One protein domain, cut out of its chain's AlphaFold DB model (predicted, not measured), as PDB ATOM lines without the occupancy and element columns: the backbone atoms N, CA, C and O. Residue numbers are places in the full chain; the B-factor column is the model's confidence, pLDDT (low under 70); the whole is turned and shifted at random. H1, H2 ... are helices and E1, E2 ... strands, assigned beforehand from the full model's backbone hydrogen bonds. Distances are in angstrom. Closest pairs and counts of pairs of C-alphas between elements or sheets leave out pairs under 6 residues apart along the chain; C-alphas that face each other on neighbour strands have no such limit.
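This is residues 12 to 126 of the 129 residues of the protein "C2H2-type domain-containing protein" of Vulcanisaeta sp. EB80 (UniProt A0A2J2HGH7). The model is elongated, built of three small antiparallel sheets, each followed in the chain by a helix near it: the sheet E3 E4 E5 with H3 over one face makes one end, the hairpin E6 E7 makes the other end between H1 on one side and H4 on the other, and the small hairpin E1 E2 with H2 makes the third unit. H3 runs from the sheet E3 E4 E5 straight into E6, with H2 packed beside its residues 84 to 88. The printed part has 115 residues, with four named helices and seven named strands in the order H1 E1 E2 H2 E3 E4 E5 H3 E6 E7 H4, and the class is mixed, helices and strands. The largest sheet has the order E3, E4, E5, all antiparallel. The whole is compact, with a radius of gyration of the C-alphas of 14.1 A, and spans 42 by 27 by 27 A.

The largest sheet is a meander, each strand the antiparallel neighbour of the one before, of E3, residues 61 to 64, E4, residues 67 to 70, and E5, residues 76 to 78. E3 and E4 form a hairpin with N 62 and O 69 at 2.8 A, and E4 and E5 form a hairpin with N 68 and O 77 at 2.8 A. H3, residues 80 to 91, is on one face of this sheet, two layers, a helix layer on a strand layer, at a height over the sheet of 8.8 A. It lies over E4, with 5 of its C-alphas falling on E4 and 2 on E5, and runs along the strands at 15 degrees to E4 on the local plane. The closest C-alphas of H3 and E5 are those of Phe 83 and Val 77, 5.6 A apart. H2, residues 53 to 58, touches H3 at a steep tilt of 45 degrees, opposite ways, with Val 54 and Leu 87 closest, their C-alphas 6.0 A apart; of H3, residues 84 to 88 alone take part. E1, residues 38 to 40, and E2, residues 47 to 49, form a hairpin with N 39 and O 48 at 2.8 A; the closest C-alphas of E1 and H2 are those of Leu 39 and Phe 53, 7.0 A apart. E6, residues 92 to 97, and E7, residues 100 to 105, form a hairpin with N 95 and O 102 at 2.8 A. H4, residues 115 to 125, has its closest C-alpha to E7 at Arg 115, 6.0 A from that of Tyr 103. H3 and H4 only just touch, with 3 pairs of C-alphas within 8 A, about perpendicular at 80 degrees, and Glu 89 and Ile 119 closest at 6.8 A between C-alphas; of H3, residues 88 to 89 alone take part. The closest C-alphas of E6 and H1, residues 23 to 31, are those of Val 95 and Val 23, 7.2 A apart; H1 and H4 are apart. Every O i to N i+4 pair is within hydrogen-bond range in H1, H2 and H4, and 5 of 8 are in H3.

H1 begins at C-alpha 23, (17.849, 41.417, 61.398), and is 12.2 A long. H3, the longest helix by residues, measures 17.9 A from C-alpha 80, (35.564, 17.485, 78.455), to C-alpha 91. E6 measures 15.1 A and E7 16.7 A. H4 measures 15.2 A and ends at C-alpha 125, (40.137, 28.403, 59.531).

The C-alphas of Gly 65 and Gly 98, the two farthest apart, are 42.8 A from each other. The printed part has no cut, and no link is long. Mean pLDDT of the printed part is 87.4; residues 12 to 20 and 32 to 34 are under 70.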
ATOM      1  N   VAL A  12      19.726  40.129  69.934       65.88
ATOM      2  CA  VAL A  12      20.902  40.642  70.631       65.88
ATOM      3  C   VAL A  12      22.130  39.998  70.010       65.88
ATOM      4  O   VAL A  12      22.274  38.777  70.038       65.88
ATOM      5  N   CYS A  13      23.018  40.810  69.444       68.62
ATOM      6  CA  CYS A  13      24.334  40.349  69.034       68.62
ATOM      7  C   CYS A  13      25.139  40.003  70.295       68.62
ATOM      8  O   CYS A  13      25.432  40.906  71.081       68.62
ATOM      9  N   PRO A  14      25.547  38.741  70.504       65.31
ATOM     10  CA  PRO A  14      26.260  38.348  71.719       65.31
ATOM     11  C   PRO A  14      27.667  38.964  71.831       65.31
ATOM     12  O   PRO A  14      28.264  38.895  72.898       65.31
ATOM     13  N   LEU A  15      28.191  39.576  70.757       65.19
ATOM     14  CA  LEU A  15      29.542  40.147  70.708       65.19
ATOM     15  C   LEU A  15      29.609  41.620  71.091       65.19
ATOM     16  O   LEU A  15      30.392  42.007  71.944       65.19
ATOM     17  N   CYS A  16      28.811  42.464  70.444       65.56
ATOM     18  CA  CYS A  16      28.789  43.897  70.734       65.56
ATOM     19  C   CYS A  16      27.617  44.278  71.642       65.56
ATOM     20  O   CYS A  16      27.445  45.449  71.962       65.56
ATOM     21  N   ASN A  17      26.806  43.295  72.055       63.75
ATOM     22  CA  ASN A  17      25.544  43.505  72.760       63.75
ATOM     23  C   ASN A  17      24.591  44.437  71.990       63.75
ATOM     24  O   ASN A  17      23.722  45.065  72.591       63.75
ATOM     25  N   TYR A  18      24.765  44.548  70.664       67.94
ATOM     26  CA  TYR A  18      23.863  45.311  69.812       67.94
ATOM     27  C   TYR A  18      22.477  44.690  69.906       67.94
ATOM     28  O   TYR A  18      22.295  43.518  69.579       67.94
ATOM     29  N   MET A  19      21.520  45.478  70.379       66.38
ATOM     30  CA  MET A  19      20.119  45.100  70.453       66.38
ATOM     31  C   MET A  19      19.419  45.722  69.252       66.38
ATOM     32  O   MET A  19      19.369  46.945  69.134       66.38
ATOM     33  N   GLY A  20      18.903  44.885  68.359       68.62
ATOM     34  CA  GLY A  20      18.146  45.335  67.199       68.62
ATOM     35  C   GLY A  20      16.921  44.465  66.966       68.62
ATOM     36  O   GLY A  20      16.938  43.258  67.189       68.62
ATOM     37  N   ASP A  21      15.848  45.087  66.510       72.88
ATOM     38  CA  ASP A  21      14.668  44.434  65.944       72.88
ATOM     39  C   ASP A  21      14.819  44.190  64.428       72.88
ATOM     40  O   ASP A  21      14.137  43.335  63.866       72.88
ATOM     41  N   ASP A  22      15.769  44.877  63.781       80.06
ATOM     42  CA  ASP A  22      16.128  44.683  62.374       80.06
ATOM     43  C   ASP A  22      17.269  43.669  62.212       80.06
ATOM     44  O   ASP A  22      18.435  43.921  62.541       80.06
ATOM     45  N   VAL A  23      16.920  42.516  61.648       77.12
ATOM     46  CA  VAL A  23      17.849  41.417  61.398       77.12
ATOM     47  C   VAL A  23      18.967  41.783  60.420       77.12
ATOM     48  O   VAL A  23      20.093  41.316  60.585       77.12
ATOM     49  N   ASN A  24      18.701  42.645  59.434       81.12
ATOM     50  CA  ASN A  24      19.707  43.038  58.449       81.12
ATOM     51  C   ASN A  24      20.784  43.899  59.097       81.12
ATOM     52  O   ASN A  24      21.958  43.709  58.800       81.12
ATOM     53  N   LYS A  25      20.415  44.766  60.049       79.62
ATOM     54  CA  LYS A  25      21.393  45.550  60.819       79.62
ATOM     55  C   LYS A  25      22.283  44.669  61.691       79.62
ATOM     56  O   LYS A  25      23.468  44.952  61.832       79.62
ATOM     57  N   VAL A  26      21.741  43.583  62.246       77.75
ATOM     58  CA  VAL A  26      22.539  42.596  62.995       77.75
ATOM     59  C   VAL A  26      23.515  41.873  62.066       77.75
ATOM     60  O   VAL A  26      24.696  41.775  62.390       77.75
ATOM     61  N   VAL A  27      23.046  41.404  60.904       80.00
ATOM     62  CA  VAL A  27      23.908  40.770  59.891       80.00
ATOM     63  C   VAL A  27      24.991  41.737  59.431       80.00
ATOM     64  O   VAL A  27      26.158  41.363  59.387       80.00
ATOM     65  N   GLU A  28      24.636  42.985  59.140       82.25
ATOM     66  CA  GLU A  28      25.584  44.023  58.749       82.25
ATOM     67  C   GLU A  28      26.623  44.258  59.849       82.25
ATOM     68  O   GLU A  28      27.811  44.259  59.555       82.25
ATOM     69  N   ALA A  29      26.221  44.355  61.118       79.44
ATOM     70  CA  ALA A  29      27.156  44.512  62.231       79.44
ATOM     71  C   ALA A  29      28.134  43.327  62.369       79.44
ATOM     72  O   ALA A  29      29.294  43.530  62.720       79.44
ATOM     73  N   ILE A  30      27.685  42.101  62.085       77.38
ATOM     74  CA  ILE A  30      28.527  40.892  62.147       77.38
ATOM     75  C   ILE A  30      29.445  40.776  60.919       77.38
ATOM     76  O   ILE A  30      30.578  40.323  61.049       77.38
ATOM     77  N   THR A  31      28.966  41.170  59.736       77.75
ATOM     78  CA  THR A  31      29.667  40.998  58.446       77.75
ATOM     79  C   THR A  31      30.561  42.178  58.063       77.75
ATOM     80  O   THR A  31      31.614  41.963  57.471       77.75
ATOM     81  N   LYS A  32      30.178  43.424  58.389       67.88
ATOM     82  CA  LYS A  32      31.023  44.620  58.201       67.88
ATOM     83  C   LYS A  32      32.115  44.740  59.248       67.88
ATOM     84  O   LYS A  32      33.084  45.459  59.016       67.88
ATOM     85  N   ALA A  33      31.972  44.076  60.391       60.44
ATOM     86  CA  ALA A  33      33.085  43.958  61.304       60.44
ATOM     87  C   ALA A  33      34.214  43.202  60.590       60.44
ATOM     88  O   ALA A  33      34.073  42.031  60.242       60.44
ATOM     89  N   THR A  34      35.345  43.876  60.380       64.19
ATOM     90  CA  THR A  34      36.643  43.231  60.135       64.19
ATOM     91  C   THR A  34      36.845  42.065  61.107       64.19
ATOM     92  O   THR A  34      36.224  42.095  62.174       64.19
ATOM     93  N   PRO A  35      37.716  41.076  60.803       70.38
ATOM     94  CA  PRO A  35      37.997  39.966  61.712       70.38
ATOM     95  C   PRO A  35      38.072  40.459  63.154       70.38
ATOM     96  O   PRO A  35      38.901  41.317  63.449       70.38
ATOM     97  N   GLN A  36      37.143  40.008  63.996       74.25
ATOM     98  CA  GLN A  36      36.956  40.527  65.344       74.25
ATOM     99  C   GLN A  36      38.153  40.067  66.170       74.25
ATOM    100  O   GLN A  36      38.240  38.876  66.485       74.25
ATOM    101  N   PRO A  37      39.105  40.955  66.509       82.06
ATOM    102  CA  PRO A  37      40.297  40.534  67.233       82.06
ATOM    103  C   PRO A  37      39.945  40.159  68.675       82.06
ATOM    104  O   PRO A  37      40.628  39.345  69.290       82.06
ATOM    105  N   ARG A  38      38.851  40.729  69.198       87.94
ATOM    106  CA  ARG A  38      38.325  40.507  70.542       87.94
ATOM    107  C   ARG A  38      36.830  40.230  70.481       87.94
ATOM    108  O   ARG A  38      36.119  40.774  69.643       87.94
ATOM    109  N   LEU A  39      36.359  39.397  71.397       87.31
ATOM    110  CA  LEU A  39      34.965  39.014  71.555       87.31
ATOM    111  C   LEU A  39      34.539  39.265  72.999       87.31
ATOM    112  O   LEU A  39      35.274  38.965  73.943       87.31
ATOM    113  N   LYS A  40      33.329  39.794  73.178       88.56
ATOM    114  CA  LYS A  40      32.748  40.003  74.501       88.56
ATOM    115  C   LYS A  40      32.090  38.726  74.999       88.56
ATOM    116  O   LYS A  40      31.307  38.090  74.299       88.56
ATOM    117  N   CYS A  41      32.380  38.351  76.237       90.81
ATOM    118  CA  CYS A  41      31.756  37.205  76.871       90.81
ATOM    119  C   CYS A  41      30.307  37.537  77.268       90.81
ATOM    120  O   CYS A  41      30.105  38.420  78.105       90.81
ATOM    121  N   PRO A  42      29.297  36.782  76.799       85.75
ATOM    122  CA  PRO A  42      27.899  37.040  77.150       85.75
ATOM    123  C   PRO A  42      27.584  36.759  78.627       85.75
ATOM    124  O   PRO A  42      26.593  37.255  79.151       85.75
ATOM    125  N   LYS A  43      28.420  35.974  79.322       89.88
ATOM    126  CA  LYS A  43      28.203  35.614  80.732       89.88
ATOM    127  C   LYS A  43      28.735  36.648  81.723       89.88
ATOM    128  O   LYS A  43      28.133  36.851  82.768       89.88
ATOM    129  N   CYS A  44      29.885  37.248  81.428       93.06
ATOM    130  CA  CYS A  44      30.603  38.110  82.376       93.06
ATOM    131  C   CYS A  44      31.006  39.470  81.796       93.06
ATOM    132  O   CYS A  44      31.624  40.264  82.493       93.06
ATOM    133  N   GLY A  45      30.703  39.731  80.524       90.12
ATOM    134  CA  GLY A  45      30.978  41.003  79.859       90.12
ATOM    135  C   GLY A  45      32.443  41.263  79.503       90.12
ATOM    136  O   GLY A  45      32.708  42.276  78.868       90.12
ATOM    137  N   ALA A  46      33.375  40.381  79.875       91.06
ATOM    138  CA  ALA A  46      34.796  40.544  79.578       91.06
ATOM    139  C   ALA A  46      35.073  40.491  78.070       91.06
ATOM    140  O   ALA A  46      34.572  39.598  77.389       91.06
ATOM    141  N   GLU A  47      35.904  41.401  77.570       91.62
ATOM    142  CA  GLU A  47      36.438  41.355  76.209       91.62
ATOM    143  C   GLU A  47      37.723  40.527  76.189       91.62
ATOM    144  O   GLU A  47      38.653  40.774  76.958       91.62
ATOM    145  N   VAL A  48      37.766  39.511  75.334       92.38
ATOM    146  CA  VAL A  48      38.833  38.503  75.288       92.38
ATOM    147  C   VAL A  48      39.254  38.317  73.844       92.38
ATOM    148  O   VAL A  48      38.410  38.383  72.955       92.38
ATOM    149  N   ASP A  49      40.534  38.069  73.595       91.44
ATOM    150  CA  ASP A  49      41.019  37.804  72.244       91.44
ATOM    151  C   ASP A  49      40.281  36.616  71.608       91.44
ATOM    152  O   ASP A  49      40.032  35.589  72.247       91.44
ATOM    153  N   ALA A  50      39.910  36.747  70.333       88.62
ATOM    154  CA  ALA A  50      39.074  35.755  69.658       88.62
ATOM    155  C   ALA A  50      39.717  34.358  69.638       88.62
ATOM    156  O   ALA A  50      39.009  33.356  69.742       88.62
ATOM    157  N   ASN A  51      41.053  34.292  69.574       89.38
ATOM    158  CA  ASN A  51      41.810  33.040  69.566       89.38
ATOM    159  C   ASN A  51      41.705  32.262  70.885       89.38
ATOM    160  O   ASN A  51      41.667  31.037  70.869       89.38
ATOM    161  N   THR A  52      41.615  32.968  72.017       92.75
ATOM    162  CA  THR A  52      41.576  32.382  73.369       92.75
ATOM    163  C   THR A  52      40.169  32.376  73.967       92.75
ATOM    164  O   THR A  52      39.964  31.945  75.107       92.75
ATOM    165  N   PHE A  53      39.165  32.827  73.205       92.69
ATOM    166  CA  PHE A  53      37.789  32.929  73.676       92.69
ATOM    167  C   PHE A  53      37.228  31.573  74.112       92.69
ATOM    168  O   PHE A  53      36.574  31.491  75.146       92.69
ATOM    169  N   VAL A  54      37.518  30.490  73.381       93.31
ATOM    170  CA  VAL A  54      37.047  29.139  73.736       93.31
ATOM    171  C   VAL A  54      37.611  28.707  75.088       93.31
ATOM    172  O   VAL A  54      36.842  28.305  75.964       93.31
ATOM    173  N   THR A  55      38.920  28.858  75.294       94.12
ATOM    174  CA  THR A  55      39.552  28.634  76.600       94.12
ATOM    175  C   THR A  55      38.940  29.499  77.695       94.12
ATOM    176  O   THR A  55      38.623  28.983  78.768       94.12
ATOM    177  N   HIS A  56      38.671  30.778  77.432       94.94
ATOM    178  CA  HIS A  56      37.952  31.618  78.387       94.94
ATOM    179  C   HIS A  56      36.573  31.042  78.731       94.94
ATOM    180  O   HIS A  56      36.216  30.993  79.908       94.94
ATOM    181  N   LEU A  57      35.793  30.583  77.744       94.31
ATOM    182  CA  LEU A  57      34.459  30.040  77.998       94.31
ATOM    183  C   LEU A  57      34.485  28.757  78.839       94.31
ATOM    184  O   LEU A  57      33.487  28.470  79.503       94.31
ATOM    185  N   ARG A  58      35.610  28.027  78.895       94.69
ATOM    186  CA  ARG A  58      35.751  26.853  79.777       94.69
ATOM    187  C   ARG A  58      35.505  27.194  81.245       94.69
ATOM    188  O   ARG A  58      34.955  26.368  81.964       94.69
ATOM    189  N   ARG A  59      35.853  28.414  81.680       95.38
ATOM    190  CA  ARG A  59      35.632  28.875  83.064       95.38
ATOM    191  C   ARG A  59      34.153  29.027  83.420       95.38
ATOM    192  O   ARG A  59      33.803  29.052  84.592       95.38
ATOM    193  N   HIS A  60      33.295  29.119  82.405       95.38
ATOM    194  CA  HIS A  60      31.839  29.125  82.542       95.38
ATOM    195  C   HIS A  60      31.268  27.710  82.379       95.38
ATOM    196  O   HIS A  60      30.126  27.539  81.959       95.38
ATOM    197  N   GLY A  61      32.071  26.683  82.657       94.50
ATOM    198  CA  GLY A  61      31.648  25.297  82.783       94.50
ATOM    199  C   GLY A  61      31.602  24.882  84.248       94.50
ATOM    200  O   GLY A  61      32.586  25.026  84.969       94.50
ATOM    201  N   ARG A  62      30.477  24.324  84.689       96.50
ATOM    202  CA  ARG A  62      30.321  23.757  86.030       96.50
ATOM    203  C   ARG A  62      30.364  22.240  85.976       96.50
ATOM    204  O   ARG A  62      29.499  21.611  85.367       96.50
ATOM    205  N   ILE A  63      31.350  21.652  86.641       95.25
ATOM    206  CA  ILE A  63      31.536  20.201  86.682       95.25
ATOM    207  C   ILE A  63      30.545  19.589  87.680       95.25
ATOM    208  O   ILE A  63      30.473  20.001  88.836       95.25
ATOM    209  N   GLY A  64      29.784  18.596  87.223       89.94
ATOM    210  CA  GLY A  64      28.845  17.809  88.021       89.94
ATOM    211  C   GLY A  64      28.985  16.327  87.680       89.94
ATOM    212  O   GLY A  64      28.237  15.791  86.859       89.94
ATOM    213  N   GLY A  65      29.983  15.668  88.275       91.62
ATOM    214  CA  GLY A  65      30.325  14.275  87.981       91.62
ATOM    215  C   GLY A  65      30.887  14.105  86.566       91.62
ATOM    216  O   GLY A  65      31.851  14.765  86.196       91.62
ATOM    217  N   LYS A  66      30.273  13.229  85.758       90.94
ATOM    218  CA  LYS A  66      30.687  12.964  84.361       90.94
ATOM    219  C   LYS A  66      30.255  14.049  83.363       90.94
ATOM    220  O   LYS A  66      30.594  13.977  82.184       90.94
ATOM    221  N   THR A  67      29.469  15.026  83.811       96.31
ATOM    222  CA  THR A  67      28.922  16.077  82.948       96.31
ATOM    223  C   THR A  67      29.448  17.449  83.336       96.31
ATOM    224  O   THR A  67      29.681  17.724  84.512       96.31
ATOM    225  N   ILE A  68      29.598  18.315  82.340       97.69
ATOM    226  CA  ILE A  68      29.931  19.727  82.494       97.69
ATOM    227  C   ILE A  68      28.715  20.527  82.029       97.69
ATOM    228  O   ILE A  68      28.251  20.372  80.897       97.69
ATOM    229  N   THR A  69      28.168  21.352  82.915       97.69
ATOM    230  CA  THR A  69      27.056  22.255  82.607       97.69
ATOM    231  C   THR A  69      27.617  23.575  82.095       97.69
ATOM    232  O   THR A  69      28.457  24.178  82.752       97.69
ATOM    233  N   CYS A  70      27.174  24.031  80.928       96.00
ATOM    234  CA  CYS A  70      27.534  25.339  80.401       96.00
ATOM    235  C   CYS A  70      26.723  26.428  81.115       96.00
ATOM    236  O   CYS A  70      25.511  26.503  80.943       96.00
ATOM    237  N   ASP A  71      27.369  27.329  81.848       95.31
ATOM    238  CA  ASP A  71      26.700  28.424  82.566       95.31
ATOM    239  C   ASP A  71      26.231  29.566  81.634       95.31
ATOM    240  O   ASP A  71      25.605  30.525  82.102       95.31
ATOM    241  N   ILE A  72      26.525  29.467  80.328       91.44
ATOM    242  CA  ILE A  72      26.082  30.398  79.274       91.44
ATOM    243  C   ILE A  72      24.684  30.020  78.765       91.44
ATOM    244  O   ILE A  72      23.827  30.888  78.648       91.44
ATOM    245  N   CYS A  73      24.441  28.737  78.469       91.38
ATOM    246  CA  CYS A  73      23.177  28.267  77.876       91.38
ATOM    247  C   CYS A  73      22.471  27.151  78.661       91.38
ATOM    248  O   CYS A  73      21.405  26.700  78.255       91.38
ATOM    249  N   GLY A  74      23.057  26.670  79.758       94.00
ATOM    250  CA  GLY A  74      22.513  25.602  80.601       94.00
ATOM    251  C   GLY A  74      22.710  24.179  80.066       94.00
ATOM    252  O   GLY A  74      22.274  23.227  80.713       94.00
ATOM    253  N   ALA A  75      23.356  23.999  78.908       94.81
ATOM    254  CA  ALA A  75      23.554  22.679  78.312       94.81
ATOM    255  C   ALA A  75      24.417  21.777  79.207       94.81
ATOM    256  O   ALA A  75      25.500  22.174  79.635       94.81
ATOM    257  N   LYS A  76      23.963  20.544  79.450       97.00
ATOM    258  CA  LYS A  76      24.745  19.503  80.129       97.00
ATOM    259  C   LYS A  76      25.462  18.660  79.084       97.00
ATOM    260  O   LYS A  76      24.814  17.980  78.291       97.00
ATOM    261  N   VAL A  77      26.787  18.695  79.088       97.19
ATOM    262  CA  VAL A  77      27.621  17.984  78.115       97.19
ATOM    263  C   VAL A  77      28.416  16.899  78.828       97.19
ATOM    264  O   VAL A  77      29.006  17.147  79.874       97.19
ATOM    265  N   ASN A  78      28.411  15.678  78.294       96.69
ATOM    266  CA  ASN A  78      29.159  14.562  78.866       96.69
ATOM    267  C   ASN A  78      30.597  14.561  78.328       96.69
ATOM    268  O   ASN A  78      30.800  14.443  77.119       96.69
ATOM    269  N   GLY A  79      31.571  14.689  79.229       94.62
ATOM    270  CA  GLY A  79      32.996  14.687  78.902       94.62
ATOM    271  C   GLY A  79      33.566  16.036  78.444       94.62
ATOM    272  O   GLY A  79      32.892  16.872  77.838       94.62
ATOM    273  N   GLU A  80      34.857  16.229  78.719       92.12
ATOM    274  CA  GLU A  80      35.564  17.485  78.455       92.12
ATOM    275  C   GLU A  80      35.701  17.775  76.957       92.12
ATOM    276  O   GLU A  80      35.320  18.851  76.510       92.12
ATOM    277  N   GLY A  81      36.141  16.810  76.141       92.06
ATOM    278  CA  GLY A  81      36.305  17.029  74.695       92.06
ATOM    279  C   GLY A  81      35.008  17.450  73.990       92.06
ATOM    280  O   GLY A  81      35.012  18.330  73.126       92.06
ATOM    281  N   ALA A  82      33.871  16.880  74.400       93.62
ATOM    282  CA  ALA A  82      32.562  17.284  73.895       93.62
ATOM    283  C   ALA A  82      32.175  18.689  74.376       93.62
ATOM    284  O   ALA A  82      31.606  19.457  73.598       93.62
ATOM    285  N   PHE A  83      32.516  19.045  75.618       95.69
ATOM    286  CA  PHE A  83      32.307  20.390  76.145       95.69
ATOM    287  C   PHE A  83      33.115  21.431  75.360       95.69
ATOM    288  O   PHE A  83      32.558  22.445  74.956       95.69
ATOM    289  N   LEU A  84      34.371  21.151  75.008       91.88
ATOM    290  CA  LEU A  84      35.182  22.054  74.176       91.88
ATOM    291  C   LEU A  84      34.604  22.271  72.787       91.88
ATOM    292  O   LEU A  84      34.556  23.400  72.296       91.88
ATOM    293  N   ARG A  85      34.124  21.197  72.156       90.75
ATOM    294  CA  ARG A  85      33.415  21.306  70.880       90.75
ATOM    295  C   ARG A  85      32.136  22.131  71.031       90.75
ATOM    296  O   ARG A  85      31.862  22.956  70.168       90.75
ATOM    297  N   HIS A  86      31.385  21.931  72.114       93.31
ATOM    298  CA  HIS A  86      30.199  22.724  72.425       93.31
ATOM    299  C   HIS A  86      30.531  24.213  72.592       93.31
ATOM    300  O   HIS A  86      29.808  25.055  72.070       93.31
ATOM    301  N   LEU A  87      31.643  24.565  73.241       93.06
ATOM    302  CA  LEU A  87      32.019  25.968  73.430       93.06
ATOM    303  C   LEU A  87      32.264  26.714  72.113       93.06
ATOM    304  O   LEU A  87      31.947  27.897  72.015       93.06
ATOM    305  N   LYS A  88      32.747  26.020  71.074       91.50
ATOM    306  CA  LYS A  88      32.896  26.587  69.721       91.50
ATOM    307  C   LYS A  88      31.554  26.945  69.081       91.50
ATOM    308  O   LYS A  88      31.506  27.760  68.170       91.50
ATOM    309  N   GLU A  89      30.451  26.382  69.564       91.44
ATOM    310  CA  GLU A  89      29.113  26.715  69.080       91.44
ATOM    311  C   GLU A  89      28.660  28.108  69.526       91.44
ATOM    312  O   GLU A  89      27.882  28.736  68.817       91.44
ATOM    313  N   HIS A  90      29.204  28.633  70.630       91.06
ATOM    314  CA  HIS A  90      28.965  30.017  71.067       91.06
ATOM    315  C   HIS A  90      29.670  31.058  70.189       91.06
ATOM    316  O   HIS A  90      29.435  32.250  70.348       91.06
ATOM    317  N   LEU A  91      30.519  30.616  69.256       90.31
ATOM    318  CA  LEU A  91      31.161  31.448  68.234       90.31
ATOM    319  C   LEU A  91      30.399  31.449  66.902       90.31
ATOM    320  O   LEU A  91      30.882  31.994  65.908       90.31
ATOM    321  N   VAL A  92      29.218  30.834  66.866       90.19
ATOM    322  CA  VAL A  92      28.316  30.864  65.718       90.19
ATOM    323  C   VAL A  92      26.991  31.459  66.160       90.19
ATOM    324  O   VAL A  92      26.393  31.008  67.135       90.19
ATOM    325  N   VAL A  93      26.498  32.442  65.415       86.38
ATOM    326  CA  VAL A  93      25.160  32.997  65.633       86.38
ATOM    327  C   VAL A  93      24.233  32.571  64.505       86.38
ATOM    328  O   VAL A  93      24.589  32.657  63.331       86.38
ATOM    329  N   ALA A  94      23.049  32.085  64.872       88.31
ATOM    330  CA  ALA A  94      21.977  31.800  63.931       88.31
ATOM    331  C   ALA A  94      21.087  33.035  63.794       88.31
ATOM    332  O   ALA A  94      20.630  33.606  64.787       88.31
ATOM    333  N   VAL A  95      20.842  33.437  62.556       84.81
ATOM    334  CA  VAL A  95      20.070  34.620  62.212       84.81
ATOM    335  C   VAL A  95      18.987  34.225  61.214       84.81
ATOM    336  O   VAL A  95      19.257  33.602  60.190       84.81
ATOM    337  N   ARG A  96      17.740  34.590  61.520       84.19
ATOM    338  CA  ARG A  96      16.574  34.247  60.704       84.19
ATOM    339  C   ARG A  96      16.472  35.214  59.520       84.19
ATOM    340  O   ARG A  96      16.023  36.342  59.691       84.19
ATOM    341  N   LYS A  97      16.832  34.771  58.319       81.62
ATOM    342  CA  LYS A  97      16.802  35.564  57.081       81.62
ATOM    343  C   LYS A  97      15.836  34.918  56.088       81.62
ATOM    344  O   LYS A  97      15.977  33.749  55.760       81.62
ATOM    345  N   GLY A  98      14.812  35.654  55.652       82.00
ATOM    346  CA  GLY A  98      13.955  35.256  54.523       82.00
ATOM    347  C   GLY A  98      13.304  33.867  54.604       82.00
ATOM    348  O   GLY A  98      13.239  33.176  53.601       82.00
ATOM    349  N   GLY A  99      12.847  33.414  55.773       84.00
ATOM    350  CA  GLY A  99      12.242  32.069  55.886       84.00
ATOM    351  C   GLY A  99      13.160  30.996  56.487       84.00
ATOM    352  O   GLY A  99      12.657  29.981  56.958       84.00
ATOM    353  N   MET A 100      14.461  31.261  56.581       87.56
ATOM    354  CA  MET A 100      15.475  30.263  56.920       87.56
ATOM    355  C   MET A 100      16.474  30.777  57.959       87.56
ATOM    356  O   MET A 100      16.660  31.984  58.114       87.56
ATOM    357  N   ASP A 101      17.096  29.857  58.693       88.56
ATOM    358  CA  ASP A 101      18.202  30.178  59.594       88.56
ATOM    359  C   ASP A 101      19.522  30.148  58.823       88.56
ATOM    360  O   ASP A 101      19.848  29.169  58.151       88.56
ATOM    361  N   VAL A 102      20.278  31.233  58.944       91.81
ATOM    362  CA  VAL A 102      21.612  31.406  58.373       91.81
ATOM    363  C   VAL A 102      22.605  31.559  59.516       91.81
ATOM    364  O   VAL A 102      22.300  32.176  60.536       91.81
ATOM    365  N   TYR A 103      23.788  30.977  59.371       91.56
ATOM    366  CA  TYR A 103      24.778  30.875  60.435       91.56
ATOM    367  C   TYR A 103      25.979  31.752  60.114       91.56
ATOM    368  O   TYR A 103      26.571  31.614  59.047       91.56
ATOM    369  N   TYR A 104      26.368  32.612  61.049       90.75
ATOM    370  CA  TYR A 104      27.513  33.502  60.884       90.75
ATOM    371  C   TYR A 104      28.630  33.140  61.856       90.75
ATOM    372  O   TYR A 104      28.386  32.892  63.040       90.75
ATOM    373  N   CYS A 105      29.863  33.133  61.351       91.44
ATOM    374  CA  CYS A 105      31.066  33.049  62.167       91.44
ATOM    375  C   CYS A 105      31.281  34.373  62.905       91.44
ATOM    376  O   CYS A 105      31.450  35.417  62.281       91.44
ATOM    377  N   LEU A 106      31.333  34.330  64.233       86.69
ATOM    378  CA  LEU A 106      31.536  35.517  65.064       86.69
ATOM    379  C   LEU A 106      32.978  36.054  65.033       86.69
ATOM    380  O   LEU A 106      33.220  37.177  65.457       86.69
ATOM    381  N   VAL A 107      33.929  35.273  64.511       88.44
ATOM    382  CA  VAL A 107      35.344  35.668  64.408       88.44
ATOM    383  C   VAL A 107      35.615  36.466  63.132       88.44
ATOM    384  O   VAL A 107      36.371  37.428  63.167       88.44
ATOM    385  N   CYS A 108      35.020  36.086  61.998       90.00
ATOM    386  CA  CYS A 108      35.313  36.712  60.700       90.00
ATOM    387  C   CYS A 108      34.085  37.126  59.880       90.00
ATOM    388  O   CYS A 108      34.241  37.557  58.742       90.00
ATOM    389  N   GLY A 109      32.873  36.953  60.407       89.38
ATOM    390  CA  GLY A 109      31.631  37.330  59.730       89.38
ATOM    391  C   GLY A 109      31.195  36.393  58.598       89.38
ATOM    392  O   GLY A 109      30.169  36.645  57.974       89.38
ATOM    393  N   ALA A 110      31.930  35.307  58.323       91.44
ATOM    394  CA  ALA A 110      31.605  34.385  57.234       91.44
ATOM    395  C   ALA A 110      30.203  33.761  57.390       91.44
ATOM    396  O   ALA A 110      29.839  33.301  58.474       91.44
ATOM    397  N   GLU A 111      29.445  33.735  56.291       93.06
ATOM    398  CA  GLU A 111      28.069  33.232  56.208       93.06
ATOM    399  C   GLU A 111      28.029  31.750  55.793       93.06
ATOM    400  O   GLU A 111      28.764  31.315  54.905       93.06
ATOM    401  N   PHE A 112      27.135  30.973  56.409       94.94
ATOM    402  CA  PHE A 112      26.910  29.561  56.111       94.94
ATOM    403  C   PHE A 112      25.422  29.213  56.141       94.94
ATOM    404  O   PHE A 112      24.681  29.630  57.029       94.94
ATOM    405  N   ILE A 113      24.996  28.349  55.221       94.12
ATOM    406  CA  ILE A 113      23.616  27.843  55.164       94.12
ATOM    407  C   ILE A 113      23.321  26.747  56.198       94.12
ATOM    408  O   ILE A 113      22.163  26.457  56.477       94.12
ATOM    409  N   THR A 114      24.354  26.123  56.778       94.88
ATOM    410  CA  THR A 114      24.181  25.127  57.842       94.88
ATOM    411  C   THR A 114      25.104  25.387  59.019       94.88
ATOM    412  O   THR A 114      26.240  25.854  58.875       94.88
ATOM    413  N   ARG A 115      24.632  24.976  60.197       92.75
ATOM    414  CA  ARG A 115      25.395  25.017  61.440       92.75
ATOM    415  C   ARG A 115      26.703  24.233  61.343       92.75
ATOM    416  O   ARG A 115      27.751  24.730  61.739       92.75
ATOM    417  N   ASN A 116      26.659  23.015  60.801       94.06
ATOM    418  CA  ASN A 116      27.839  22.151  60.711       94.06
ATOM    419  C   ASN A 116      28.917  22.738  59.797       94.06
ATOM    420  O   ASN A 116      30.106  22.602  60.102       94.06
ATOM    421  N   SER A 117      28.519  23.413  58.716       95.94
ATOM    422  CA  SER A 117      29.452  24.132  57.844       95.94
ATOM    423  C   SER A 117      30.163  25.257  58.600       95.94
ATOM    424  O   SER A 117      31.388  25.340  58.524       95.94
ATOM    425  N   ALA A 118      29.434  26.046  59.399       94.25
ATOM    426  CA  ALA A 118      30.022  27.104  60.224       94.25
ATOM    427  C   ALA A 118      30.995  26.549  61.282       94.25
ATOM    428  O   ALA A 118      32.113  27.039  61.420       94.25
ATOM    429  N   ILE A 119      30.618  25.472  61.981       92.19
ATOM    430  CA  ILE A 119      31.495  24.820  62.969       92.19
ATOM    431  C   ILE A 119      32.750  24.247  62.303       92.19
ATOM    432  O   ILE A 119      33.857  24.416  62.809       92.19
ATOM    433  N   THR A 120      32.606  23.599  61.149       93.88
ATOM    434  CA  THR A 120      33.751  23.061  60.400       93.88
ATOM    435  C   THR A 120      34.680  24.176  59.933       93.88
ATOM    436  O   THR A 120      35.899  24.024  59.991       93.88
ATOM    437  N   HIS A 121      34.122  25.309  59.509       94.12
ATOM    438  CA  HIS A 121      34.896  26.503  59.207       94.12
ATOM    439  C   HIS A 121      35.688  26.983  60.432       94.12
ATOM    440  O   HIS A 121      36.896  27.166  60.303       94.12
ATOM    441  N   LEU A 122      35.062  27.094  61.613       91.69
ATOM    442  CA  LEU A 122      35.761  27.474  62.847       91.69
ATOM    443  C   LEU A 122      36.946  26.555  63.141       91.69
ATOM    444  O   LEU A 122      38.029  27.034  63.445       91.69
ATOM    445  N   LEU A 123      36.759  25.243  63.002       89.19
ATOM    446  CA  LEU A 123      37.803  24.252  63.276       89.19
ATOM    447  C   LEU A 123      38.963  24.281  62.274       89.19
ATOM    448  O   LEU A 123      40.074  23.906  62.634       89.19
ATOM    449  N   LYS A 124      38.704  24.659  61.017       91.62
ATOM    450  CA  LYS A 124      39.698  24.600  59.932       91.62
ATOM    451  C   LYS A 124      40.370  25.936  59.635       91.62
ATOM    452  O   LYS A 124      41.454  25.946  59.063       91.62
ATOM    453  N   ARG A 125      39.692  27.052  59.908       91.81
ATOM    454  CA  ARG A 125      40.137  28.403  59.531       91.81
ATOM    455  C   ARG A 125      40.534  29.262  60.727       91.81
ATOM    456  O   ARG A 125      41.176  30.285  60.516       91.81
ATOM    457  N   HIS A 126      40.183  28.856  61.946       88.31
ATOM    458  CA  HIS A 126      40.537  29.574  63.163       88.31
ATOM    459  C   HIS A 126      41.224  28.633  64.155       88.31
ATOM    460  O   HIS A 126      40.704  27.570  64.495       88.31
TER     461      HIS A 126